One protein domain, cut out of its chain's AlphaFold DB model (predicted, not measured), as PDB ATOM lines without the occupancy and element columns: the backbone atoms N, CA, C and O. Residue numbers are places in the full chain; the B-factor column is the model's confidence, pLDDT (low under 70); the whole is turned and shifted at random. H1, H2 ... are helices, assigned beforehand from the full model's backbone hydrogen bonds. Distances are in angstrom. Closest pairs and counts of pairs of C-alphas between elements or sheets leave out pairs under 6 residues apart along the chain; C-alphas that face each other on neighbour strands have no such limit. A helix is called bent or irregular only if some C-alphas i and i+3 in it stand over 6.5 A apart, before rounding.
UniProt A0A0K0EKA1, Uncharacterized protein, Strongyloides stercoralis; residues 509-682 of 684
ATOM      1  N   SER A 509     -26.375 -40.768  39.184       33.86
ATOM      2  CA  SER A 509     -26.433 -39.421  39.768       33.86
ATOM      3  C   SER A 509     -25.038 -38.834  40.040       33.86
ATOM      4  O   SER A 509     -24.864 -37.618  39.957       33.86
ATOM      5  N   ILE A 510     -24.019 -39.684  40.252       36.27
ATOM      6  CA  ILE A 510     -22.621 -39.286  40.517       36.27
ATOM      7  C   ILE A 510     -22.004 -38.501  39.349       36.27
ATOM      8  O   ILE A 510     -21.311 -37.506  39.568       36.27
ATOM      9  N   LYS A 511     -22.207 -38.940  38.098       40.07
ATOM     10  CA  LYS A 511     -21.514 -38.338  36.942       40.07
ATOM     11  C   LYS A 511     -22.348 -37.299  36.204       40.07
ATOM     12  O   LYS A 511     -21.776 -36.319  35.718       40.07
ATOM     13  N   ARG A 512     -23.665 -37.500  36.095       43.32
ATOM     14  CA  ARG A 512     -24.510 -36.680  35.212       43.32
ATOM     15  C   ARG A 512     -25.533 -35.815  35.945       43.32
ATOM     16  O   ARG A 512     -25.875 -34.778  35.389       43.32
ATOM     17  N   GLY A 513     -25.925 -36.163  37.176       45.71
ATOM     18  CA  GLY A 513     -27.120 -35.596  37.811       45.71
ATOM     19  C   GLY A 513     -28.396 -36.044  37.083       45.71
ATOM     20  O   GLY A 513     -28.347 -36.418  35.910       45.71
ATOM     21  N   ASN A 514     -29.536 -36.046  37.773       47.10
ATOM     22  CA  ASN A 514     -30.813 -36.301  37.109       47.10
ATOM     23  C   ASN A 514     -31.139 -35.113  36.199       47.10
ATOM     24  O   ASN A 514     -31.112 -33.967  36.646       47.10
ATOM     25  N   ILE A 515     -31.443 -35.386  34.927       49.09
ATOM     26  CA  ILE A 515     -31.897 -34.352  33.997       49.09
ATOM     27  C   ILE A 515     -33.331 -34.007  34.382       49.09
ATOM     28  O   ILE A 515     -34.244 -34.808  34.193       49.09
ATOM     29  N   PHE A 516     -33.528 -32.814  34.928       60.28
ATOM     30  CA  PHE A 516     -34.868 -32.326  35.194       60.28
ATOM     31  C   PHE A 516     -35.544 -31.887  33.894       60.28
ATOM     32  O   PHE A 516     -35.001 -31.089  33.123       60.28
ATOM     33  N   HIS A 517     -36.747 -32.407  33.671       56.59
ATOM     34  CA  HIS A 517     -37.651 -31.940  32.633       56.59
ATOM     35  C   HIS A 517     -38.752 -31.136  33.302       56.59
ATOM     36  O   HIS A 517     -39.591 -31.685  34.009       56.59
ATOM     37  N   TYR A 518     -38.722 -29.830  33.080       68.89
ATOM     38  CA  TYR A 518     -39.732 -28.925  33.590       68.89
ATOM     39  C   TYR A 518     -40.624 -28.485  32.444       68.89
ATOM     40  O   TYR A 518     -40.135 -28.138  31.366       68.89
ATOM     41  N   LYS A 519     -41.931 -28.515  32.684       70.44
ATOM     42  CA  LYS A 519     -42.930 -27.966  31.781       70.44
ATOM     43  C   LYS A 519     -43.561 -26.784  32.504       70.44
ATOM     44  O   LYS A 519     -44.095 -26.968  33.590       70.44
ATOM     45  N   ILE A 520     -43.473 -25.598  31.910       69.83
ATOM     46  CA  ILE A 520     -44.203 -24.428  32.401       69.83
ATOM     47  C   ILE A 520     -45.701 -24.771  32.393       69.83
ATOM     48  O   ILE A 520     -46.168 -25.421  31.452       69.83
ATOM     49  N   SER A 521     -46.423 -24.399  33.457       72.72
ATOM     50  CA  SER A 521     -47.867 -24.635  33.544       72.72
ATOM     51  C   SER A 521     -48.579 -24.019  32.346       72.72
ATOM     52  O   SER A 521     -48.237 -22.912  31.933       72.72
ATOM     53  N   ASP A 522     -49.608 -24.697  31.840       72.72
ATOM     54  CA  ASP A 522     -50.482 -24.134  30.805       72.72
ATOM     55  C   ASP A 522     -51.219 -22.875  31.344       72.72
ATOM     56  O   ASP A 522     -51.604 -22.004  30.574       72.72
ATOM     57  N   ASP A 523     -51.333 -22.722  32.674       75.16
ATOM     58  CA  ASP A 523     -51.899 -21.529  33.329       75.16
ATOM     59  C   ASP A 523     -50.924 -20.333  33.375       75.16
ATOM     60  O   ASP A 523     -51.325 -19.202  33.675       75.16
ATOM     61  N   CYS A 524     -49.632 -20.555  33.102       74.81
ATOM     62  CA  CYS A 524     -48.658 -19.476  32.960       74.81
ATOM     63  C   CYS A 524     -48.840 -18.819  31.595       74.81
ATOM     64  O   CYS A 524     -48.123 -19.099  30.632       74.81
ATOM     65  N   THR A 525     -49.819 -17.924  31.519       75.35
ATOM     66  CA  THR A 525     -49.991 -17.070  30.345       75.35
ATOM     67  C   THR A 525     -48.717 -16.268  30.085       75.35
ATOM     68  O   THR A 525     -47.955 -15.978  31.014       75.35
ATOM     69  N   HIS A 526     -48.482 -15.853  28.841       67.04
ATOM     70  CA  HIS A 526     -47.326 -15.013  28.549       67.04
ATOM     71  C   HIS A 526     -47.302 -13.725  29.390       67.04
ATOM     72  O   HIS A 526     -46.248 -13.355  29.901       67.04
ATOM     73  N   TYR A 527     -48.460 -13.101  29.622       75.68
ATOM     74  CA  TYR A 527     -48.588 -11.969  30.542       75.68
ATOM     75  C   TYR A 527     -48.041 -12.297  31.943       75.68
ATOM     76  O   TYR A 527     -47.204 -11.562  32.478       75.68
ATOM     77  N   ASN A 528     -48.452 -13.435  32.517       78.23
ATOM     78  CA  ASN A 528     -47.952 -13.888  33.817       78.23
ATOM     79  C   ASN A 528     -46.441 -14.133  33.770       78.23
ATOM     80  O   ASN A 528     -45.737 -13.759  34.708       78.23
ATOM     81  N   LEU A 529     -45.938 -14.719  32.680       77.36
ATOM     82  CA  LEU A 529     -44.520 -14.989  32.481       77.36
ATOM     83  C   LEU A 529     -43.700 -13.698  32.405       77.36
ATOM     84  O   LEU A 529     -42.697 -13.585  33.105       77.36
ATOM     85  N   MET A 530     -44.119 -12.729  31.587       75.52
ATOM     86  CA  MET A 530     -43.418 -11.459  31.391       75.52
ATOM     87  C   MET A 530     -43.346 -10.679  32.702       75.52
ATOM     88  O   MET A 530     -42.260 -10.275  33.121       75.52
ATOM     89  N   ILE A 531     -44.483 -10.521  33.386       76.17
ATOM     90  CA  ILE A 531     -44.526  -9.838  34.680       76.17
ATOM     91  C   ILE A 531     -43.651 -10.563  35.692       76.17
ATOM     92  O   ILE A 531     -42.829  -9.932  36.354       76.17
ATOM     93  N   SER A 532     -43.777 -11.884  35.799       80.79
ATOM     94  CA  SER A 532     -43.006 -12.643  36.779       80.79
ATOM     95  C   SER A 532     -41.503 -12.571  36.492       80.79
ATOM     96  O   SER A 532     -40.729 -12.331  37.417       80.79
ATOM     97  N   ARG A 533     -41.079 -12.662  35.221       83.22
ATOM     98  CA  ARG A 533     -39.679 -12.470  34.809       83.22
ATOM     99  C   ARG A 533     -39.174 -11.075  35.150       83.22
ATOM    100  O   ARG A 533     -38.135 -10.966  35.799       83.22
ATOM    101  N   SER A 534     -39.934 -10.032  34.815       79.70
ATOM    102  CA  SER A 534     -39.608  -8.652  35.187       79.70
ATOM    103  C   SER A 534     -39.429  -8.515  36.699       79.70
ATOM    104  O   SER A 534     -38.420  -7.986  37.162       79.70
ATOM    105  N   CYS A 535     -40.366  -9.045  37.487       82.51
ATOM    106  CA  CYS A 535     -40.307  -9.010  38.947       82.51
ATOM    107  C   CYS A 535     -39.104  -9.784  39.511       82.51
ATOM    108  O   CYS A 535     -38.539  -9.376  40.523       82.51
ATOM    109  N   THR A 536     -38.675 -10.866  38.855       86.56
ATOM    110  CA  THR A 536     -37.475 -11.632  39.237       86.56
ATOM    111  C   THR A 536     -36.158 -11.063  38.705       86.56
ATOM    112  O   THR A 536     -35.096 -11.504  39.147       86.56
ATOM    113  N   SER A 537     -36.183 -10.111  37.765       85.32
ATOM    114  CA  SER A 537     -34.986  -9.676  37.027       85.32
ATOM    115  C   SER A 537     -33.887  -9.154  37.960       85.32
ATOM    116  O   SER A 537     -32.750  -9.630  37.915       85.32
ATOM    117  N   ASN A 538     -34.242  -8.265  38.895       84.82
ATOM    118  CA  ASN A 538     -33.280  -7.657  39.821       84.82
ATOM    119  C   ASN A 538     -32.572  -8.695  40.704       84.82
ATOM    120  O   ASN A 538     -31.342  -8.735  40.727       84.82
ATOM    121  N   ILE A 539     -33.328  -9.568  41.377       91.51
ATOM    122  CA  ILE A 539     -32.758 -10.599  42.258       91.51
ATOM    123  C   ILE A 539     -31.942 -11.633  41.468       91.51
ATOM    124  O   ILE A 539     -30.897 -12.093  41.926       91.51
ATOM    125  N   THR A 540     -32.368 -11.957  40.241       87.06
ATOM    126  CA  THR A 540     -31.643 -12.874  39.350       87.06
ATOM    127  C   THR A 540     -30.303 -12.278  38.946       87.06
ATOM    128  O   THR A 540     -29.278 -12.958  39.019       87.06
ATOM    129  N   LYS A 541     -30.288 -10.995  38.572       86.38
ATOM    130  CA  LYS A 541     -29.075 -10.258  38.213       86.38
ATOM    131  C   LYS A 541     -28.115 -10.135  39.394       86.38
ATOM    132  O   LYS A 541     -26.921 -10.378  39.230       86.38
ATOM    133  N   GLU A 542     -28.624  -9.798  40.576       89.96
ATOM    134  CA  GLU A 542     -27.825  -9.665  41.796       89.96
ATOM    135  C   GLU A 542     -27.165 -11.000  42.172       89.96
ATOM    136  O   GLU A 542     -25.938 -11.075  42.279       89.96
ATOM    137  N   LEU A 543     -27.944 -12.086  42.249       90.52
ATOM    138  CA  LEU A 543     -27.416 -13.415  42.565       90.52
ATOM    139  C   LEU A 543     -26.424 -13.905  41.496       90.52
ATOM    140  O   LEU A 543     -25.375 -14.462  41.825       90.52
ATOM    141  N   ARG A 544     -26.714 -13.665  40.210       87.01
ATOM    142  CA  ARG A 544     -25.808 -13.998  39.100       87.01
ATOM    143  C   ARG A 544     -24.468 -13.286  39.241       87.01
ATOM    144  O   ARG A 544     -23.432 -13.934  39.103       87.01
ATOM    145  N   ASN A 545     -24.471 -11.987  39.536       87.92
ATOM    146  CA  ASN A 545     -23.246 -11.206  39.701       87.92
ATOM    147  C   ASN A 545     -22.381 -11.751  40.844       87.92
ATOM    148  O   ASN A 545     -21.168 -11.885  40.683       87.92
ATOM    149  N   ILE A 546     -22.999 -12.136  41.963       89.27
ATOM    150  CA  ILE A 546     -22.295 -12.743  43.101       89.27
ATOM    151  C   ILE A 546     -21.633 -14.064  42.691       89.27
ATOM    152  O   ILE A 546     -20.449 -14.275  42.954       89.27
ATOM    153  N   ILE A 547     -22.359 -14.941  41.993       87.03
ATOM    154  CA  ILE A 547     -21.844 -16.250  41.563       87.03
ATOM    155  C   ILE A 547     -20.723 -16.109  40.528       87.03
ATOM    156  O   ILE A 547     -19.720 -16.821  40.607       87.03
ATOM    157  N   VAL A 548     -20.874 -15.209  39.553       84.57
ATOM    158  CA  VAL A 548     -19.878 -14.994  38.489       84.57
ATOM    159  C   VAL A 548     -18.572 -14.442  39.062       84.57
ATOM    160  O   VAL A 548     -17.497 -14.894  38.661       84.57
ATOM    161  N   ASN A 549     -18.664 -13.528  40.030       87.13
ATOM    162  CA  ASN A 549     -17.507 -12.892  40.661       87.13
ATOM    163  C   ASN A 549     -16.879 -13.737  41.784       87.13
ATOM    164  O   ASN A 549     -15.782 -13.428  42.255       87.13
ATOM    165  N   ALA A 550     -17.534 -14.818  42.213       86.49
ATOM    166  CA  ALA A 550     -16.986 -15.715  43.219       86.49
ATOM    167  C   ALA A 550     -15.762 -16.472  42.678       86.49
ATOM    168  O   ALA A 550     -15.826 -17.146  41.649       86.49
ATOM    169  N   LYS A 551     -14.647 -16.438  43.426       82.57
ATOM    170  CA  LYS A 551     -13.424 -17.198  43.090       82.57
ATOM    171  C   LYS A 551     -13.670 -18.711  43.016       82.57
ATOM    172  O   LYS A 551     -13.084 -19.381  42.179       82.57
ATOM    173  N   ASN A 552     -14.533 -19.231  43.891       83.18
ATOM    174  CA  ASN A 552     -14.881 -20.651  43.995       83.18
ATOM    175  C   ASN A 552     -16.409 -20.807  44.084       83.18
ATOM    176  O   ASN A 552     -16.932 -20.981  45.192       83.18
ATOM    177  N   PRO A 553     -17.128 -20.691  42.954       86.29
ATOM    178  CA  PRO A 553     -18.580 -20.793  42.934       86.29
ATOM    179  C   PRO A 553     -19.025 -22.208  43.316       86.29
ATOM    180  O   PRO A 553     -18.346 -23.198  43.015       86.29
ATOM    181  N   ILE A 554     -20.165 -22.287  43.995       88.54
ATOM    182  CA  ILE A 554     -20.787 -23.540  44.418       88.54
ATOM    183  C   ILE A 554     -22.265 -23.561  44.034       88.54
ATOM    184  O   ILE A 554     -22.907 -22.513  44.018       88.54
ATOM    185  N   SER A 555     -22.810 -24.754  43.779       84.91
ATOM    186  CA  SER A 555     -24.212 -24.941  43.369       84.91
ATOM    187  C   SER A 555     -25.216 -24.453  44.419       84.91
ATOM    188  O   SER A 555     -26.237 -23.868  44.074       84.91
ATOM    189  N   LEU A 556     -24.906 -24.638  45.708       90.93
ATOM    190  CA  LEU A 556     -25.691 -24.097  46.823       90.93
ATOM    191  C   LEU A 556     -25.297 -22.631  47.077       90.93
ATOM    192  O   LEU A 556     -24.690 -22.297  48.098       90.93
ATOM    193  N   SER A 557     -25.592 -21.768  46.104       90.92
ATOM    194  CA  SER A 557     -25.064 -20.402  46.009       90.92
ATOM    195  C   SER A 557     -25.415 -19.492  47.182       90.92
ATOM    196  O   SER A 557     -24.667 -18.554  47.441       90.92
ATOM    197  N   ILE A 558     -26.478 -19.775  47.945       94.39
ATOM    198  CA  ILE A 558     -26.824 -18.962  49.121       94.39
ATOM    199  C   ILE A 558     -25.701 -18.927  50.164       94.39
ATOM    200  O   ILE A 558     -25.580 -17.957  50.899       94.39
ATOM    201  N   PHE A 559     -24.848 -19.956  50.222       94.08
ATOM    202  CA  PHE A 559     -23.720 -19.995  51.158       94.08
ATOM    203  C   PHE A 559     -22.532 -19.131  50.706       94.08
ATOM    204  O   PHE A 559     -21.552 -19.019  51.440       94.08
ATOM    205  N   LEU A 560     -22.609 -18.506  49.525       91.79
ATOM    206  CA  LEU A 560     -21.691 -17.438  49.119       91.79
ATOM    207  C   LEU A 560     -22.063 -16.086  49.747       91.79
ATOM    208  O   LEU A 560     -21.214 -15.203  49.793       91.79
ATOM    209  N   LEU A 561     -23.298 -15.940  50.240       94.22
ATOM    210  CA  LEU A 561     -23.826 -14.703  50.810       94.22
ATOM    211  C   LEU A 561     -23.443 -14.559  52.286       94.22
ATOM    212  O   LEU A 561     -23.353 -15.537  53.033       94.22
ATOM    213  N   SER A 562     -23.265 -13.324  52.735       92.91
ATOM    214  CA  SER A 562     -23.355 -12.961  54.147       92.91
ATOM    215  C   SER A 562     -24.804 -13.043  54.641       92.91
ATOM    216  O   SER A 562     -25.755 -13.102  53.861       92.91
ATOM    217  N   SER A 563     -24.993 -13.039  55.961       93.74
ATOM    218  CA  SER A 563     -26.338 -13.064  56.552       93.74
ATOM    219  C   SER A 563     -27.153 -11.810  56.211       93.74
ATOM    220  O   SER A 563     -28.371 -11.902  56.091       93.74
ATOM    221  N   GLU A 564     -26.492 -10.663  56.038       93.26
ATOM    222  CA  GLU A 564     -27.122  -9.406  55.618       93.26
ATOM    223  C   GLU A 564     -27.550  -9.461  54.146       93.26
ATOM    224  O   GLU A 564     -28.706  -9.187  53.837       93.26
ATOM    225  N   GLU A 565     -26.669  -9.918  53.248       94.68
ATOM    226  CA  GLU A 565     -27.012 -10.109  51.830       94.68
ATOM    227  C   GLU A 565     -28.145 -11.128  51.655       94.68
ATOM    228  O   GLU A 565     -29.051 -10.908  50.856       94.68
ATOM    229  N   LEU A 566     -28.143 -12.228  52.419       95.62
ATOM    230  CA  LEU A 566     -29.228 -13.210  52.381       95.62
ATOM    231  C   LEU A 566     -30.566 -12.604  52.833       95.62
ATOM    232  O   LEU A 566     -31.592 -12.890  52.223       95.62
ATOM    233  N   LEU A 567     -30.567 -11.766  53.873       94.62
ATOM    234  CA  LEU A 567     -31.768 -11.052  54.314       94.62
ATOM    235  C   LEU A 567     -32.280 -10.089  53.236       94.62
ATOM    236  O   LEU A 567     -33.463 -10.136  52.906       94.62
ATOM    237  N   ASN A 568     -31.391  -9.304  52.625       94.67
ATOM    238  CA  ASN A 568     -31.743  -8.408  51.521       94.67
ATOM    239  C   ASN A 568     -32.332  -9.182  50.325       94.67
ATOM    240  O   ASN A 568     -33.351  -8.797  49.749       94.67
ATOM    241  N   MET A 569     -31.746 -10.335  49.992       95.61
ATOM    242  CA  MET A 569     -32.279 -11.235  48.967       95.61
ATOM    243  C   MET A 569     -33.653 -11.796  49.345       95.61
ATOM    244  O   MET A 569     -34.497 -11.966  48.470       95.61
ATOM    245  N   CYS A 570     -33.909 -12.063  50.627       95.61
ATOM    246  CA  CYS A 570     -35.222 -12.498  51.093       95.61
ATOM    247  C   CYS A 570     -36.289 -11.408  50.980       95.61
ATOM    248  O   CYS A 570     -37.416 -11.714  50.584       95.61
ATOM    249  N   ASP A 571     -35.940 -10.152  51.253       93.17
ATOM    250  CA  ASP A 571     -36.839  -9.019  51.029       93.17
ATOM    251  C   ASP A 571     -37.141  -8.857  49.532       93.17
ATOM    252  O   ASP A 571     -38.302  -8.756  49.127       93.17
ATOM    253  N   ASN A 572     -36.111  -8.950  48.684       92.66
ATOM    254  CA  ASN A 572     -36.271  -8.965  47.231       92.66
ATOM    255  C   ASN A 572     -37.145 -10.138  46.764       92.66
ATOM    256  O   ASN A 572     -38.018  -9.949  45.917       92.66
ATOM    257  N   TYR A 573     -36.971 -11.328  47.343       95.09
ATOM    258  CA  TYR A 573     -37.773 -12.509  47.034       95.09
ATOM    259  C   TYR A 573     -39.248 -12.312  47.403       95.09
ATOM    260  O   TYR A 573     -40.134 -12.613  46.604       95.09
ATOM    261  N   ALA A 574     -39.533 -11.749  48.580       91.35
ATOM    262  CA  ALA A 574     -40.895 -11.416  48.990       91.35
ATOM    263  C   ALA A 574     -41.537 -10.377  48.051       91.35
ATOM    264  O   ALA A 574     -42.706 -10.510  47.673       91.35
ATOM    265  N   ASN A 575     -40.757  -9.386  47.610       89.56
ATOM    266  CA  ASN A 575     -41.212  -8.343  46.693       89.56
ATOM    267  C   ASN A 575     -41.612  -8.876  45.311       89.56
ATOM    268  O   ASN A 575     -42.455  -8.255  44.667       89.56
ATOM    269  N   ILE A 576     -41.108 -10.035  44.868       86.89
ATOM    270  CA  ILE A 576     -41.539 -10.663  43.604       86.89
ATOM    271  C   ILE A 576     -43.047 -10.919  43.617       86.89
ATOM    272  O   ILE A 576     -43.732 -10.612  42.647       86.89
ATOM    273  N   PHE A 577     -43.581 -11.439  44.724       86.73
ATOM    274  CA  PHE A 577     -45.005 -11.767  44.842       86.73
ATOM    275  C   PHE A 577     -45.882 -10.522  44.967       86.73
ATOM    276  O   PHE A 577     -47.008 -10.512  44.471       86.73
ATOM    277  N   LEU A 578     -45.365  -9.463  45.598       82.39
ATOM    278  CA  LEU A 578     -46.032  -8.160  45.654       82.39
ATOM    279  C   LEU A 578     -46.042  -7.472  44.285       82.39
ATOM    280  O   LEU A 578     -47.021  -6.826  43.925       82.39
ATOM    281  N   CYS A 579     -44.964  -7.641  43.525       81.13
ATOM    282  CA  CYS A 579     -44.791  -7.102  42.188       81.13
ATOM    283  C   CYS A 579     -45.674  -7.822  41.162       81.13
ATOM    284  O   CYS A 579     -46.437  -7.188  40.436       81.13
ATOM    285  N   GLY A 580     -45.583  -9.150  41.093       73.66
ATOM    286  CA  GLY A 580     -46.241  -9.916  40.041       73.66
ATOM    287  C   GLY A 580     -47.681 -10.295  40.351       73.66
ATOM    288  O   GLY A 580     -48.436 -10.616  39.439       73.66
ATOM    289  N   GLY A 581     -48.072 -10.245  41.625       78.72
ATOM    290  CA  GLY A 581     -49.276 -10.900  42.117       78.72
ATOM    291  C   GLY A 581     -49.029 -12.392  42.341       78.72
ATOM    292  O   GLY A 581     -48.438 -13.079  41.506       78.72
ATOM    293  N   LEU A 582     -49.486 -12.901  43.487       81.78
ATOM    294  CA  LEU A 582     -49.214 -14.271  43.931       81.78
ATOM    295  C   LEU A 582     -49.611 -15.325  42.885       81.78
ATOM    296  O   LEU A 582     -48.811 -16.200  42.578       81.78
ATOM    297  N   GLU A 583     -50.819 -15.225  42.330       80.80
ATOM    298  CA  GLU A 583     -51.350 -16.196  41.363       80.80
ATOM    299  C   GLU A 583     -50.527 -16.231  40.069       80.80
ATOM    300  O   GLU A 583     -50.177 -17.308  39.591       80.80
ATOM    301  N   ASN A 584     -50.131 -15.063  39.557       80.36
ATOM    302  CA  ASN A 584     -49.349 -14.958  38.327       80.36
ATOM    303  C   ASN A 584     -47.970 -15.603  38.506       80.36
ATOM    304  O   ASN A 584     -47.575 -16.449  37.704       80.36
ATOM    305  N   VAL A 585     -47.274 -15.274  39.602       78.19
ATOM    306  CA  VAL A 585     -45.946 -15.838  39.895       78.19
ATOM    307  C   VAL A 585     -46.037 -17.343  40.143       78.19
ATOM    308  O   VAL A 585     -45.208 -18.093  39.632       78.19
ATOM    309  N   LEU A 586     -47.057 -17.804  40.878       85.27
ATOM    310  CA  LEU A 586     -47.271 -19.230  41.135       85.27
ATOM    311  C   LEU A 586     -47.547 -20.020  39.854       85.27
ATOM    312  O   LEU A 586     -46.984 -21.101  39.689       85.27
ATOM    313  N   SER A 587     -48.351 -19.475  38.933       82.90
ATOM    314  CA  SER A 587     -48.631 -20.128  37.648       82.90
ATOM    315  C   SER A 587     -47.352 -20.379  36.841       82.90
ATOM    316  O   SER A 587     -47.223 -21.410  36.187       82.90
ATOM    317  N   CYS A 588     -46.358 -19.495  36.971       83.12
ATOM    318  CA  CYS A 588     -45.101 -19.530  36.231       83.12
ATOM    319  C   CYS A 588     -43.915 -20.110  37.021       83.12
ATOM    320  O   CYS A 588     -42.767 -19.936  36.621       83.12
ATOM    321  N   MET A 589     -44.153 -20.831  38.122       85.01
ATOM    322  CA  MET A 589     -43.094 -21.339  39.015       85.01
ATOM    323  C   MET A 589     -42.058 -22.257  38.358       85.01
ATOM    324  O   MET A 589     -40.964 -22.412  38.898       85.01
ATOM    325  N   ASP A 590     -42.392 -22.867  37.221       83.05
ATOM    326  CA  ASP A 590     -41.491 -23.737  36.459       83.05
ATOM    327  C   ASP A 590     -40.777 -23.027  35.297       83.05
ATOM    328  O   ASP A 590     -39.985 -23.659  34.586       83.05
ATOM    329  N   ASP A 591     -40.992 -21.718  35.120       83.54
ATOM    330  CA  ASP A 591     -40.107 -20.895  34.297       83.54
ATOM    331  C   ASP A 591     -38.691 -20.905  34.873       83.54
ATOM    332  O   ASP A 591     -38.474 -20.996  36.078       83.54
ATOM    333  N   ILE A 592     -37.711 -20.787  33.991       80.35
ATOM    334  CA  ILE A 592     -36.305 -20.986  34.310       80.35
ATOM    335  C   ILE A 592     -35.761 -19.967  35.317       80.35
ATOM    336  O   ILE A 592     -35.032 -20.350  36.229       80.35
ATOM    337  N   ASN A 593     -36.158 -18.696  35.204       82.44
ATOM    338  CA  ASN A 593     -35.690 -17.634  36.095       82.44
ATOM    339  C   ASN A 593     -36.443 -17.684  37.428       82.44
ATOM    340  O   ASN A 593     -35.839 -17.588  38.497       82.44
ATOM    341  N   ILE A 594     -37.757 -17.910  37.369       85.91
ATOM    342  CA  ILE A 594     -38.623 -17.970  38.552       85.91
ATOM    343  C   ILE A 594     -38.267 -19.188  39.405       85.91
ATOM    344  O   ILE A 594     -38.051 -19.047  40.610       85.91
ATOM    345  N   ARG A 595     -38.111 -20.365  38.785       86.73
ATOM    346  CA  ARG A 595     -37.631 -21.581  39.452       86.73
ATOM    347  C   ARG A 595     -36.265 -21.364  40.074       86.73
ATOM    348  O   ARG A 595     -36.070 -21.730  41.226       86.73
ATOM    349  N   TYR A 596     -35.320 -20.797  39.327       88.10
ATOM    350  CA  TYR A 596     -33.961 -20.587  39.817       88.10
ATOM    351  C   TYR A 596     -33.947 -19.773  41.121       88.10
ATOM    352  O   TYR A 596     -33.260 -20.129  42.083       88.10
ATOM    353  N   ILE A 597     -34.761 -18.721  41.182       92.80
ATOM    354  CA  ILE A 597     -34.937 -17.899  42.378       92.80
ATOM    355  C   ILE A 597     -35.683 -18.652  43.486       92.80
ATOM    356  O   ILE A 597     -35.222 -18.672  44.629       92.80
ATOM    357  N   ARG A 598     -36.790 -19.325  43.159       91.53
ATOM    358  CA  ARG A 598     -37.559 -20.158  44.095       91.53
ATOM    359  C   ARG A 598     -36.677 -21.207  44.769       91.53
ATOM    360  O   ARG A 598     -36.662 -21.282  45.991       91.53
ATOM    361  N   ASP A 599     -35.930 -21.985  43.995       89.64
ATOM    362  CA  ASP A 599     -35.112 -23.087  44.503       89.64
ATOM    363  C   ASP A 599     -34.046 -22.573  45.487       89.64
ATOM    364  O   ASP A 599     -33.783 -23.205  46.507       89.64
ATOM    365  N   ASN A 600     -33.482 -21.384  45.245       92.88
ATOM    366  CA  ASN A 600     -32.508 -20.777  46.153       92.88
ATOM    367  C   ASN A 600     -33.136 -20.179  47.420       92.88
ATOM    368  O   ASN A 600     -32.542 -20.297  48.491       92.88
ATOM    369  N   PHE A 601     -34.304 -19.538  47.323       95.56
ATOM    370  CA  PHE A 601     -34.798 -18.639  48.373       95.56
ATOM    371  C   PHE A 601     -36.105 -19.070  49.050       95.56
ATOM    372  O   PHE A 601     -36.378 -18.613  50.159       95.56
ATOM    373  N   ALA A 602     -36.891 -19.988  48.479       92.64
ATOM    374  CA  ALA A 602     -38.202 -20.357  49.023       92.64
ATOM    375  C   ALA A 602     -38.140 -20.866  50.473       92.64
ATOM    376  O   ALA A 602     -38.979 -20.490  51.293       92.64
ATOM    377  N   TYR A 603     -37.140 -21.691  50.803       94.96
ATOM    378  CA  TYR A 603     -36.950 -22.186  52.166       94.96
ATOM    379  C   TYR A 603     -36.258 -21.171  53.092       94.96
ATOM    380  O   TYR A 603     -36.846 -20.851  54.132       94.96
ATOM    381  N   PRO A 604     -35.073 -20.611  52.749       94.38
ATOM    382  CA  PRO A 604     -34.395 -19.630  53.599       94.38
ATOM    383  C   PRO A 604     -35.262 -18.421  53.955       94.38
ATOM    384  O   PRO A 604     -35.203 -17.931  55.081       94.38
ATOM    385  N   CYS A 605     -36.098 -17.975  53.016       95.36
ATOM    386  CA  CYS A 605     -36.902 -16.762  53.141       95.36
ATOM    387  C   CYS A 605     -38.334 -17.022  53.618       95.36
ATOM    388  O   CYS A 605     -39.179 -16.126  53.589       95.36
ATOM    389  N   LYS A 606     -38.644 -18.241  54.073       91.96
ATOM    390  CA  LYS A 606     -39.982 -18.573  54.566       91.96
ATOM    391  C   LYS A 606     -40.259 -17.799  55.870       91.96
ATOM    392  O   LYS A 606     -39.512 -17.983  56.836       91.96
ATOM    393  N   PRO A 607     -41.337 -16.993  55.973       86.33
ATOM    394  CA  PRO A 607     -41.529 -16.061  57.094       86.33
ATOM    395  C   PRO A 607     -41.494 -16.707  58.485       86.33
ATOM    396  O   PRO A 607     -40.946 -16.151  59.431       86.33
ATOM    397  N   ASN A 608     -42.033 -17.921  58.617       86.89
ATOM    398  CA  ASN A 608     -42.075 -18.660  59.881       86.89
ATOM    399  C   ASN A 608     -40.809 -19.491  60.170       86.89
ATOM    400  O   ASN A 608     -40.756 -20.168  61.197       86.89
ATOM    401  N   LYS A 609     -39.808 -19.477  59.280       89.75
ATOM    402  CA  LYS A 609     -38.555 -20.237  59.420       89.75
ATOM    403  C   LYS A 609     -37.298 -19.379  59.326       89.75
ATOM    404  O   LYS A 609     -36.281 -19.799  59.868       89.75
ATOM    405  N   ILE A 610     -37.365 -18.181  58.746       91.29
ATOM    406  CA  ILE A 610     -36.195 -17.336  58.461       91.29
ATOM    407  C   ILE A 610     -35.291 -17.110  59.682       91.29
ATOM    408  O   ILE A 610     -34.084 -17.308  59.598       91.29
ATOM    409  N   SER A 611     -35.853 -16.816  60.862       90.39
ATOM    410  CA  SER A 611     -35.059 -16.627  62.090       90.39
ATOM    411  C   SER A 611     -34.333 -17.907  62.532       90.39
ATOM    412  O   SER A 611     -33.174 -17.863  62.948       90.39
ATOM    413  N   GLN A 612     -34.998 -19.062  62.425       90.68
ATOM    414  CA  GLN A 612     -34.408 -20.360  62.758       90.68
ATOM    415  C   GLN A 612     -33.326 -20.748  61.743       90.68
ATOM    416  O   GLN A 612     -32.264 -21.235  62.140       90.68
ATOM    417  N   PHE A 613     -33.587 -20.503  60.458       94.20
ATOM    418  CA  PHE A 613     -32.651 -20.769  59.377       94.20
ATOM    419  C   PHE A 613     -31.400 -19.901  59.502       94.20
ATOM    420  O   PHE A 613     -30.304 -20.447  59.514       94.20
ATOM    421  N   LEU A 614     -31.531 -18.584  59.699       93.57
ATOM    422  CA  LEU A 614     -30.394 -17.656  59.784       93.57
ATOM    423  C   LEU A 614     -29.424 -17.986  60.925       93.57
ATOM    424  O   LEU A 614     -28.209 -17.883  60.755       93.57
ATOM    425  N   LYS A 615     -29.936 -18.450  62.072       90.95
ATOM    426  CA  LYS A 615     -29.087 -18.923  63.180       90.95
ATOM    427  C   LYS A 615     -28.232 -20.124  62.770       90.95
ATOM    428  O   LYS A 615     -27.051 -20.181  63.102       90.95
ATOM    429  N   ALA A 616     -28.818 -21.079  62.049       94.70
ATOM    430  CA  ALA A 616     -28.093 -22.243  61.544       94.70
ATOM    431  C   ALA A 616     -27.173 -21.884  60.364       94.70
ATOM    432  O   ALA A 616     -26.057 -22.394  60.289       94.70
ATOM    433  N   PHE A 617     -27.619 -20.992  59.481       96.19
ATOM    434  CA  PHE A 617     -26.941 -20.572  58.259       96.19
ATOM    435  C   PHE A 617     -25.528 -20.066  58.532       96.19
ATOM    436  O   PHE A 617     -24.588 -20.586  57.939       96.19
ATOM    437  N   THR A 618     -25.356 -19.131  59.474       93.53
ATOM    438  CA  THR A 618     -24.033 -18.580  59.815       93.53
ATOM    439  C   THR A 618     -23.058 -19.683  60.238       93.53
ATOM    440  O   THR A 618     -21.907 -19.712  59.809       93.53
ATOM    441  N   CYS A 619     -23.529 -20.639  61.044       94.75
ATOM    442  CA  CYS A 619     -22.714 -21.766  61.483       94.75
ATOM    443  C   CYS A 619     -22.386 -22.728  60.327       94.75
ATOM    444  O   CYS A 619     -21.223 -23.078  60.129       94.75
ATOM    445  N   ILE A 620     -23.385 -23.111  59.523       95.54
ATOM    446  CA  ILE A 620     -23.207 -24.001  58.365       95.54
ATOM    447  C   ILE A 620     -22.232 -23.381  57.358       95.54
ATOM    448  O   ILE A 620     -21.314 -24.061  56.902       95.54
ATOM    449  N   LYS A 621     -22.391 -22.091  57.051       94.50
ATOM    450  CA  LYS A 621     -21.506 -21.339  56.160       94.50
ATOM    451  C   LYS A 621     -20.061 -21.378  56.654       94.50
ATOM    452  O   LYS A 621     -19.174 -21.731  55.886       94.50
ATOM    453  N   ASN A 622     -19.827 -21.111  57.940       92.66
ATOM    454  CA  ASN A 622     -18.482 -21.169  58.516       92.66
ATOM    455  C   ASN A 622     -17.845 -22.561  58.369       92.66
ATOM    456  O   ASN A 622     -16.661 -22.658  58.056       92.66
ATOM    457  N   ILE A 623     -18.620 -23.641  58.520       93.05
ATOM    458  CA  ILE A 623     -18.130 -25.012  58.291       93.05
ATOM    459  C   ILE A 623     -17.802 -25.244  56.810       93.05
ATOM    460  O   ILE A 623     -16.764 -25.831  56.497       93.05
ATOM    461  N   ILE A 624     -18.657 -24.773  55.897       92.34
ATOM    462  CA  ILE A 624     -18.428 -24.859  54.445       92.34
ATOM    463  C   ILE A 624     -17.180 -24.069  54.031       92.34
ATOM    464  O   ILE A 624     -16.465 -24.513  53.133       92.34
ATOM    465  N   ASP A 625     -16.905 -22.930  54.664       88.41
ATOM    466  CA  ASP A 625     -15.763 -22.067  54.343       88.41
ATOM    467  C   ASP A 625     -14.449 -22.590  54.940       88.41
ATOM    468  O   ASP A 625     -13.422 -22.576  54.262       88.41
ATOM    469  N   GLN A 626     -14.473 -23.117  56.169       85.38
ATOM    470  CA  GLN A 626     -13.300 -23.725  56.816       85.38
ATOM    471  C   GLN A 626     -12.932 -25.093  56.214       85.38
ATOM    472  O   GLN A 626     -11.771 -25.493  56.254       85.38
ATOM    473  N   ASN A 627     -13.923 -25.812  55.669       67.52
ATOM    474  CA  ASN A 627     -13.834 -27.011  54.826       67.52
ATOM    475  C   ASN A 627     -12.713 -28.028  55.144       67.52
ATOM    476  O   ASN A 627     -12.070 -28.542  54.226       67.52
ATOM    477  N   GLN A 628     -12.502 -28.385  56.417       64.43
ATOM    478  CA  GLN A 628     -11.413 -29.292  56.832       64.43
ATOM    479  C   GLN A 628     -11.407 -30.642  56.087       64.43
ATOM    480  O   GLN A 628     -10.350 -31.212  55.833       64.43
ATOM    481  N   ARG A 629     -12.585 -31.155  55.705       77.42
ATOM    482  CA  ARG A 629     -12.748 -32.441  54.996       77.42
ATOM    483  C   ARG A 629     -12.817 -32.332  53.476       77.42
ATOM    484  O   ARG A 629     -13.037 -33.333  52.796       77.42
ATOM    485  N   ASN A 630     -12.659 -31.131  52.930       84.27
ATOM    486  CA  ASN A 630     -12.812 -30.869  51.506       84.27
ATOM    487  C   ASN A 630     -14.185 -31.313  50.938       84.27
ATOM    488  O   ASN A 630     -14.281 -31.727  49.783       84.27
ATOM    489  N   CYS A 631     -15.264 -31.241  51.731       89.40
ATOM    490  CA  CYS A 631     -16.625 -31.589  51.303       89.40
ATOM    491  C   CYS A 631     -17.134 -30.660  50.194       89.40
ATOM    492  O   CYS A 631     -17.865 -31.102  49.309       89.40
ATOM    493  N   LYS A 632     -16.698 -29.389  50.190       87.50
ATOM    494  CA  LYS A 632     -17.069 -28.399  49.162       87.50
ATOM    495  C   LYS A 632     -16.803 -28.900  47.738       87.50
ATOM    496  O   LYS A 632     -17.578 -28.560  46.854       87.50
ATOM    497  N   LYS A 633     -15.796 -29.767  47.519       85.17
ATOM    498  CA  LYS A 633     -15.434 -30.325  46.198       85.17
ATOM    499  C   LYS A 633     -16.598 -30.972  45.444       85.17
ATOM    500  O   LYS A 633     -16.572 -31.013  44.220       85.17
ATOM    501  N   PHE A 634     -17.596 -31.487  46.163       85.25
ATOM    502  CA  PHE A 634     -18.751 -32.150  45.562       85.25
ATOM    503  C   PHE A 634     -19.771 -31.171  44.970       85.25
ATOM    504  O   PHE A 634     -20.498 -31.557  44.064       85.25
ATOM    505  N   ILE A 635     -19.794 -29.921  45.438       87.47
ATOM    506  CA  ILE A 635     -20.720 -28.870  44.985       87.47
ATOM    507  C   ILE A 635     -20.002 -27.710  44.288       87.47
ATOM    508  O   ILE A 635     -20.608 -26.663  44.088       87.47
ATOM    509  N   ILE A 636     -18.715 -27.858  43.942       83.13
ATOM    510  CA  ILE A 636     -17.999 -26.858  43.136       83.13
ATOM    511  C   ILE A 636     -18.620 -26.819  41.742       83.13
ATOM    512  O   ILE A 636     -18.693 -27.834  41.047       83.13
ATOM    513  N   GLY A 637     -19.021 -25.624  41.325       74.96
ATOM    514  CA  GLY A 637     -19.643 -25.394  40.034       74.96
ATOM    515  C   GLY A 637     -20.372 -24.063  40.001       74.96
ATOM    516  O   GLY A 637     -20.841 -23.564  41.023       74.96
ATOM    517  N   ARG A 638     -20.465 -23.486  38.804       73.48
ATOM    518  CA  ARG A 638     -21.406 -22.399  38.540       73.48
ATOM    519  C   ARG A 638     -22.750 -23.030  38.229       73.48
ATOM    520  O   ARG A 638     -22.811 -24.015  37.497       73.48
ATOM    521  N   PHE A 639     -23.784 -22.489  38.850       75.10
ATOM    522  CA  PHE A 639     -25.158 -22.826  38.551       75.10
ATOM    523  C   PHE A 639     -25.868 -21.518  38.238       75.10
ATOM    524  O   PHE A 639     -26.065 -20.693  39.127       75.10
ATOM    525  N   LEU A 640     -26.147 -21.296  36.959       74.80
ATOM    526  CA  LEU A 640     -26.872 -20.130  36.470       74.80
ATOM    527  C   LEU A 640     -28.268 -20.535  35.980       74.80
ATOM    528  O   LEU A 640     -28.489 -21.714  35.680       74.80
ATOM    529  N   PRO A 641     -29.202 -19.572  35.836       65.68
ATOM    530  CA  PRO A 641     -30.464 -19.835  35.158       65.68
ATOM    531  C   PRO A 641     -30.191 -20.515  33.812       65.68
ATOM    532  O   PRO A 641     -29.344 -20.042  33.053       65.68
ATOM    533  N   SER A 642     -30.894 -21.618  33.539       63.07
ATOM    534  CA  SER A 642     -30.770 -22.520  32.375       63.07
ATOM    535  C   SER A 642     -29.818 -23.709  32.472       63.07
ATOM    536  O   SER A 642     -29.911 -24.634  31.656       63.07
ATOM    537  N   GLU A 643     -29.012 -23.779  33.528       64.03
ATOM    538  CA  GLU A 643     -28.065 -24.875  33.764       64.03
ATOM    539  C   GLU A 643     -28.638 -25.974  34.694       64.03
ATOM    540  O   GLU A 643     -27.922 -26.860  35.168       64.03
ATOM    541  N   ASP A 644     -29.960 -25.961  34.917       63.10
ATOM    542  CA  ASP A 644     -30.703 -26.757  35.917       63.10
ATOM    543  C   ASP A 644     -30.553 -28.268  35.768       63.10
ATOM    544  O   ASP A 644     -30.720 -29.010  36.735       63.10
ATOM    545  N   GLN A 645     -30.173 -28.740  34.578       56.88
ATOM    546  CA  GLN A 645     -30.021 -30.165  34.282       56.88
ATOM    547  C   GLN A 645     -29.031 -30.876  35.207       56.88
ATOM    548  O   GLN A 645     -29.055 -32.101  35.289       56.88
ATOM    549  N   ARG A 646     -28.131 -30.136  35.867       62.69
ATOM    550  CA  ARG A 646     -27.115 -30.704  36.760       62.69
ATOM    551  C   ARG A 646     -27.075 -30.046  38.136       62.69
ATOM    552  O   ARG A 646     -26.103 -30.274  38.854       62.69
ATOM    553  N   LYS A 647     -28.114 -29.295  38.532       75.06
ATOM    554  CA  LYS A 647     -28.134 -28.569  39.818       75.06
ATOM    555  C   LYS A 647     -27.861 -29.478  41.025       75.06
ATOM    556  O   LYS A 647     -27.185 -29.074  41.960       75.06
ATOM    557  N   CYS A 648     -28.307 -30.737  40.962       78.99
ATOM    558  CA  CYS A 648     -28.161 -31.712  42.046       78.99
ATOM    559  C   CYS A 648     -26.886 -32.562  41.992       78.99
ATOM    560  O   CYS A 648     -26.735 -33.504  42.773       78.99
ATOM    561  N   LYS A 649     -25.963 -32.281  41.065       74.99
ATOM    562  CA  LYS A 649     -24.732 -33.062  40.931       74.99
ATOM    563  C   LYS A 649     -23.898 -32.950  42.212       74.99
ATOM    564  O   LYS A 649     -23.501 -31.861  42.602       74.99
ATOM    565  N   GLY A 650     -23.614 -34.090  42.843       81.14
ATOM    566  CA  GLY A 650     -22.752 -34.159  44.027       81.14
ATOM    567  C   GLY A 650     -23.406 -33.737  45.351       81.14
ATOM    568  O   GLY A 650     -22.762 -33.829  46.395       81.14
ATOM    569  N   ILE A 651     -24.667 -33.290  45.345       87.13
ATOM    570  CA  ILE A 651     -25.316 -32.726  46.540       87.13
ATOM    571  C   ILE A 651     -25.501 -33.762  47.657       87.13
ATOM    572  O   ILE A 651     -25.272 -33.440  48.823       87.13
ATOM    573  N   ILE A 652     -25.839 -35.009  47.322       81.96
ATOM    574  CA  ILE A 652     -25.975 -36.089  48.312       81.96
ATOM    575  C   ILE A 652     -24.621 -36.367  48.983       81.96
ATOM    576  O   ILE A 652     -24.518 -36.379  50.205       81.96
ATOM    577  N   GLN A 653     -23.550 -36.484  48.191       84.66
ATOM    578  CA  GLN A 653     -22.192 -36.716  48.691       84.66
ATOM    579  C   GLN A 653     -21.696 -35.551  49.550       84.66
ATOM    580  O   GLN A 653     -21.017 -35.758  50.555       84.66
ATOM    581  N   PHE A 654     -22.042 -34.321  49.164       92.24
ATOM    582  CA  PHE A 654     -21.790 -33.140  49.976       92.24
ATOM    583  C   PHE A 654     -22.502 -33.228  51.326       92.24
ATOM    584  O   PHE A 654     -21.845 -33.063  52.356       92.24
ATOM    585  N   TYR A 655     -23.805 -33.529  51.332       92.89
ATOM    586  CA  TYR A 655     -24.585 -33.663  52.558       92.89
ATOM    587  C   TYR A 655     -24.021 -34.761  53.469       92.89
ATOM    588  O   TYR A 655     -23.763 -34.512  54.646       92.89
ATOM    589  N   ASP A 656     -23.737 -35.947  52.933       89.60
ATOM    590  CA  ASP A 656     -23.176 -37.063  53.699       89.60
ATOM    591  C   ASP A 656     -21.804 -36.722  54.293       89.60
ATOM    592  O   ASP A 656     -21.526 -37.028  55.456       89.60
ATOM    593  N   CYS A 657     -20.961 -36.029  53.521       92.77
ATOM    594  CA  CYS A 657     -19.642 -35.582  53.956       92.77
ATOM    595  C   CYS A 657     -19.730 -34.552  55.093       92.77
ATOM    596  O   CYS A 657     -19.043 -34.691  56.110       92.77
ATOM    597  N   ILE A 658     -20.579 -33.530  54.936       94.60
ATOM    598  CA  ILE A 658     -20.601 -32.356  55.818       94.60
ATOM    599  C   ILE A 658     -21.544 -32.511  57.019       94.60
ATOM    600  O   ILE A 658     -21.337 -31.881  58.055       94.60
ATOM    601  N   SER A 659     -22.568 -33.365  56.929       93.46
ATOM    602  CA  SER A 659     -23.634 -33.471  57.936       93.46
ATOM    603  C   SER A 659     -23.131 -33.845  59.331       93.46
ATOM    604  O   SER A 659     -23.712 -33.404  60.326       93.46
ATOM    605  N   LYS A 660     -22.050 -34.631  59.428       91.83
ATOM    606  CA  LYS A 660     -21.408 -34.975  60.708       91.83
ATOM    607  C   LYS A 660     -20.797 -33.745  61.378       91.83
ATOM    608  O   LYS A 660     -20.986 -33.561  62.577       91.83
ATOM    609  N   ASP A 661     -20.119 -32.900  60.608       93.55
ATOM    610  CA  ASP A 661     -19.474 -31.693  61.125       93.55
ATOM    611  C   ASP A 661     -20.532 -30.639  61.471       93.55
ATOM    612  O   ASP A 661     -20.509 -30.072  62.560       93.55
ATOM    613  N   VAL A 662     -21.548 -30.475  60.620       95.02
ATOM    614  CA  VAL A 662     -22.694 -29.598  60.907       95.02
ATOM    615  C   VAL A 662     -23.415 -30.027  62.181       95.02
ATOM    616  O   VAL A 662     -23.687 -29.183  63.028       95.02
ATOM    617  N   LYS A 663     -23.679 -31.324  62.382       95.26
ATOM    618  CA  LYS A 663     -24.280 -31.802  63.636       95.26
ATOM    619  C   LYS A 663     -23.372 -31.542  64.842       95.26
ATOM    620  O   LYS A 663     -23.869 -31.148  65.891       95.26
ATOM    621  N   LYS A 664     -22.060 -31.749  64.702       94.85
ATOM    622  CA  LYS A 664     -21.088 -31.567  65.788       94.85
ATOM    623  C   LYS A 664     -20.972 -30.106  66.237       94.85
ATOM    624  O   LYS A 664     -20.907 -29.859  67.433       94.85
ATOM    625  N   TYR A 665     -20.936 -29.162  65.297       94.94
ATOM    626  CA  TYR A 665     -20.650 -27.752  65.587       94.94
ATOM    627  C   TYR A 665     -21.895 -26.849  65.585       94.94
ATOM    628  O   TYR A 665     -21.925 -25.866  66.317       94.94
ATOM    629  N   CYS A 666     -22.937 -27.186  64.817       94.76
ATOM    630  CA  CYS A 666     -24.198 -26.430  64.737       94.76
ATOM    631  C   CYS A 666     -25.389 -27.145  65.407       94.76
ATOM    632  O   CYS A 666     -26.513 -26.635  65.378       94.76
ATOM    633  N   GLY A 667     -25.172 -28.333  65.980       94.21
ATOM    634  CA  GLY A 667     -26.205 -29.146  66.623       94.21
ATOM    635  C   GLY A 667     -27.177 -29.819  65.647       94.21
ATOM    636  O   GLY A 667     -27.100 -29.665  64.423       94.21
ATOM    637  N   ASP A 668     -28.140 -30.564  66.196       93.93
ATOM    638  CA  ASP A 668     -29.178 -31.243  65.406       93.93
ATOM    639  C   ASP A 668     -30.041 -30.260  64.608       93.93
ATOM    640  O   ASP A 668     -30.406 -30.548  63.468       93.93
ATOM    641  N   ASN A 669     -30.290 -29.064  65.157       91.78
ATOM    642  CA  ASN A 669     -30.987 -28.005  64.435       91.78
ATOM    643  C   ASN A 669     -30.220 -27.595  63.169       91.78
ATOM    644  O   ASN A 669     -30.821 -27.524  62.103       91.78
ATOM    645  N   GLY A 670     -28.900 -27.392  63.244       95.10
ATOM    646  CA  GLY A 670     -28.092 -27.060  62.067       95.10
ATOM    647  C   GLY A 670     -28.158 -28.137  60.984       95.10
ATOM    648  O   GLY A 670     -28.394 -27.831  59.814       95.10
ATOM    649  N   LYS A 671     -28.038 -29.416  61.370       95.45
ATOM    650  CA  LYS A 671     -28.149 -30.538  60.422       95.45
ATOM    651  C   LYS A 671     -29.538 -30.596  59.779       95.45
ATOM    652  O   LYS A 671     -29.640 -30.844  58.578       95.45
ATOM    653  N   HIS A 672     -30.589 -30.371  60.565       94.72
ATOM    654  CA  HIS A 672     -31.967 -30.361  60.084       94.72
ATOM    655  C   HIS A 672     -32.232 -29.209  59.105       94.72
ATOM    656  O   HIS A 672     -32.798 -29.450  58.044       94.72
ATOM    657  N   GLN A 673     -31.773 -27.990  59.412       95.43
ATOM    658  CA  GLN A 673     -31.921 -26.828  58.525       95.43
ATOM    659  C   GLN A 673     -31.188 -27.031  57.192       95.43
ATOM    660  O   GLN A 673     -31.743 -26.726  56.139       95.43
ATOM    661  N   LEU A 674     -29.977 -27.602  57.216       95.00
ATOM    662  CA  LEU A 674     -29.254 -27.945  55.989       95.00
ATOM    663  C   LEU A 674     -30.010 -28.986  55.155       95.00
ATOM    664  O   LEU A 674     -30.132 -28.830  53.945       95.00
ATOM    665  N   TRP A 675     -30.516 -30.041  55.799       94.25
ATOM    666  CA  TRP A 675     -31.278 -31.083  55.115       94.25
ATOM    667  C   TRP A 675     -32.547 -30.521  54.472       94.25
ATOM    668  O   TRP A 675     -32.778 -30.750  53.290       94.25
ATOM    669  N   GLN A 676     -33.331 -29.738  55.221       92.93
ATOM    670  CA  GLN A 676     -34.562 -29.146  54.700       92.93
ATOM    671  C   GLN A 676     -34.297 -28.172  53.558       92.93
ATOM    672  O   GLN A 676     -35.031 -28.198  52.576       92.93
ATOM    673  N   TYR A 677     -33.237 -27.365  53.647       94.95
ATOM    674  CA  TYR A 677     -32.850 -26.497  52.541       94.95
ATOM    675  C   TYR A 677     -32.553 -27.304  51.273       94.95
ATOM    676  O   TYR A 677     -33.099 -26.997  50.222       94.95
ATOM    677  N   ILE A 678     -31.739 -28.358  51.366       91.77
ATOM    678  CA  ILE A 678     -31.376 -29.178  50.201       91.77
ATOM    679  C   ILE A 678     -32.591 -29.930  49.626       91.77
ATOM    680  O   ILE A 678     -32.711 -30.070  48.407       91.77
ATOM    681  N   HIS A 679     -33.484 -30.408  50.491       87.46
ATOM    682  CA  HIS A 679     -34.731 -31.053  50.089       87.46
ATOM    683  C   HIS A 679     -35.642 -30.080  49.323       87.46
ATOM    684  O   HIS A 679     -36.049 -30.366  48.203       87.46
ATOM    685  N   GLU A 680     -35.888 -28.882  49.858       86.82
ATOM    686  CA  GLU A 680     -36.713 -27.848  49.200       86.82
ATOM    687  C   GLU A 680     -36.034 -27.247  47.953       86.82
ATOM    688  O   GLU A 680     -36.707 -26.840  47.010       86.82
ATOM    689  N   TYR A 681     -34.699 -27.266  47.891       86.51
ATOM    690  CA  TYR A 681     -33.925 -26.964  46.679       86.51
ATOM    691  C   TYR A 681     -34.175 -28.005  45.558       86.51
ATOM    692  O   TYR A 681     -33.863 -27.770  44.386       86.51
ATOM    693  N   GLY A 682     -34.771 -29.155  45.896       82.00
ATOM    694  CA  GLY A 682     -35.224 -30.189  44.968       82.00
ATOM    695  C   GLY A 682     -34.157 -31.221  44.608       82.00
ATOM    696  O   GLY A 682     -34.123 -31.671  43.462       82.00
TER     697      GLY A 682
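What this domain is: This is residues 509 to 682 of the 684 residues of an uncharacterized protein of Strongyloides stercoralis (UniProt A0A0K0EKA1). What is the overall shape? Two groups of crossing helices join into one rounded body: in one, the longest helix, H9, folds back on itself, with H7 across both arms and H8 packed on H9a; in the other, the bent helix H2 packs with H4, H5 and H6, and short H3 lies between the groups. Small H1 lies outside near H9a, and residues 513 to 525 run from it to H2a. What is it made of? The printed part has 174 residues with nine named helices, H1 to H9 in order, and no named strand: all helix. It is compact, with a radius of gyration of the C-alphas of 16.0 A, and spans 48 by 36 by 28 A.

Where its parts are: Where is the longest helix? H9, residues 651 to 680, was assigned as one helix by its hydrogen bonds but is bent, with C-alphas 665 and 668 9.2 A apart. Its arms are H9a, residues 651 to 665, 20.2 A long and irregular, with C-alphas 657 and 660 7.0 A apart, and H9b, residues 668 to 680, 18.2 A long, ending at C-alpha 680 (-36.713, -27.848, 49.200). Is another helix bent? H2, residues 526 to 549, also one helix by its hydrogen bonds, is bent, with C-alphas 535 and 538 7.2 A apart; its arms are H2a, residues 526 to 535, beginning at C-alpha 526 (-47.326, -15.013, 28.549), and H2b, residues 538 to 549. Where are the others? H4 holds residues 563 to 580, 26.1 A long, and H7 residues 610 to 626, 23.8 A long, with a kink of 29 degrees near residue 617. H1 is residues 509 to 512, H3 557 to 560, H5 582 to 587, H6 592 to 601 and H8 631 to 634.

How they stand to each other: What surrounds H9? H9a and H9b touch at a shallow tilt of 21 degrees, opposite ways, their closest C-alphas, of Lys 663 and Lys 671, 5.2 A apart. H7 touches H9b with residues 613 to 620 alone, about perpendicular at 84 degrees, the closest C-alphas being those of Ala 616 and Gly 670, 4.8 A. H8 touches H9a, closest at the C-alphas of Phe 634 and Phe 654, 5.4 A. What surrounds H2? H2a touches H4 at a shallow tilt of 29 degrees, opposite ways, closest at the C-alphas of Cys 535 and Ile 576, 5.1 A, and touches H5, closest at those of Asn 528 and Asn 584, 4.8 A. H4 touches H6 with residues 569 to 573 alone, closest at the C-alphas of Cys 570 and Phe 601, 6.7 A. How are the backbones? Every O i to N i+4 pair is within hydrogen-bond range in H2a, H2b, H5, H6 and H9b, against 12 of 14 in H4, 12 of 13 in H7 and 9 of 11 in H9a; H1, H3 and H8 are too short for such a pair.

The domain as a whole: How large is it? The two C-alphas farthest apart, of Tyr 527 and Lys 664, are 48.8 A apart. Is it unbroken and sure? The printed part has no cut, and the links H1 to H2 and H8 to H9 are long. The pLDDT is under 70 at 20 residues, among them 509 to 518 and 641 to 646.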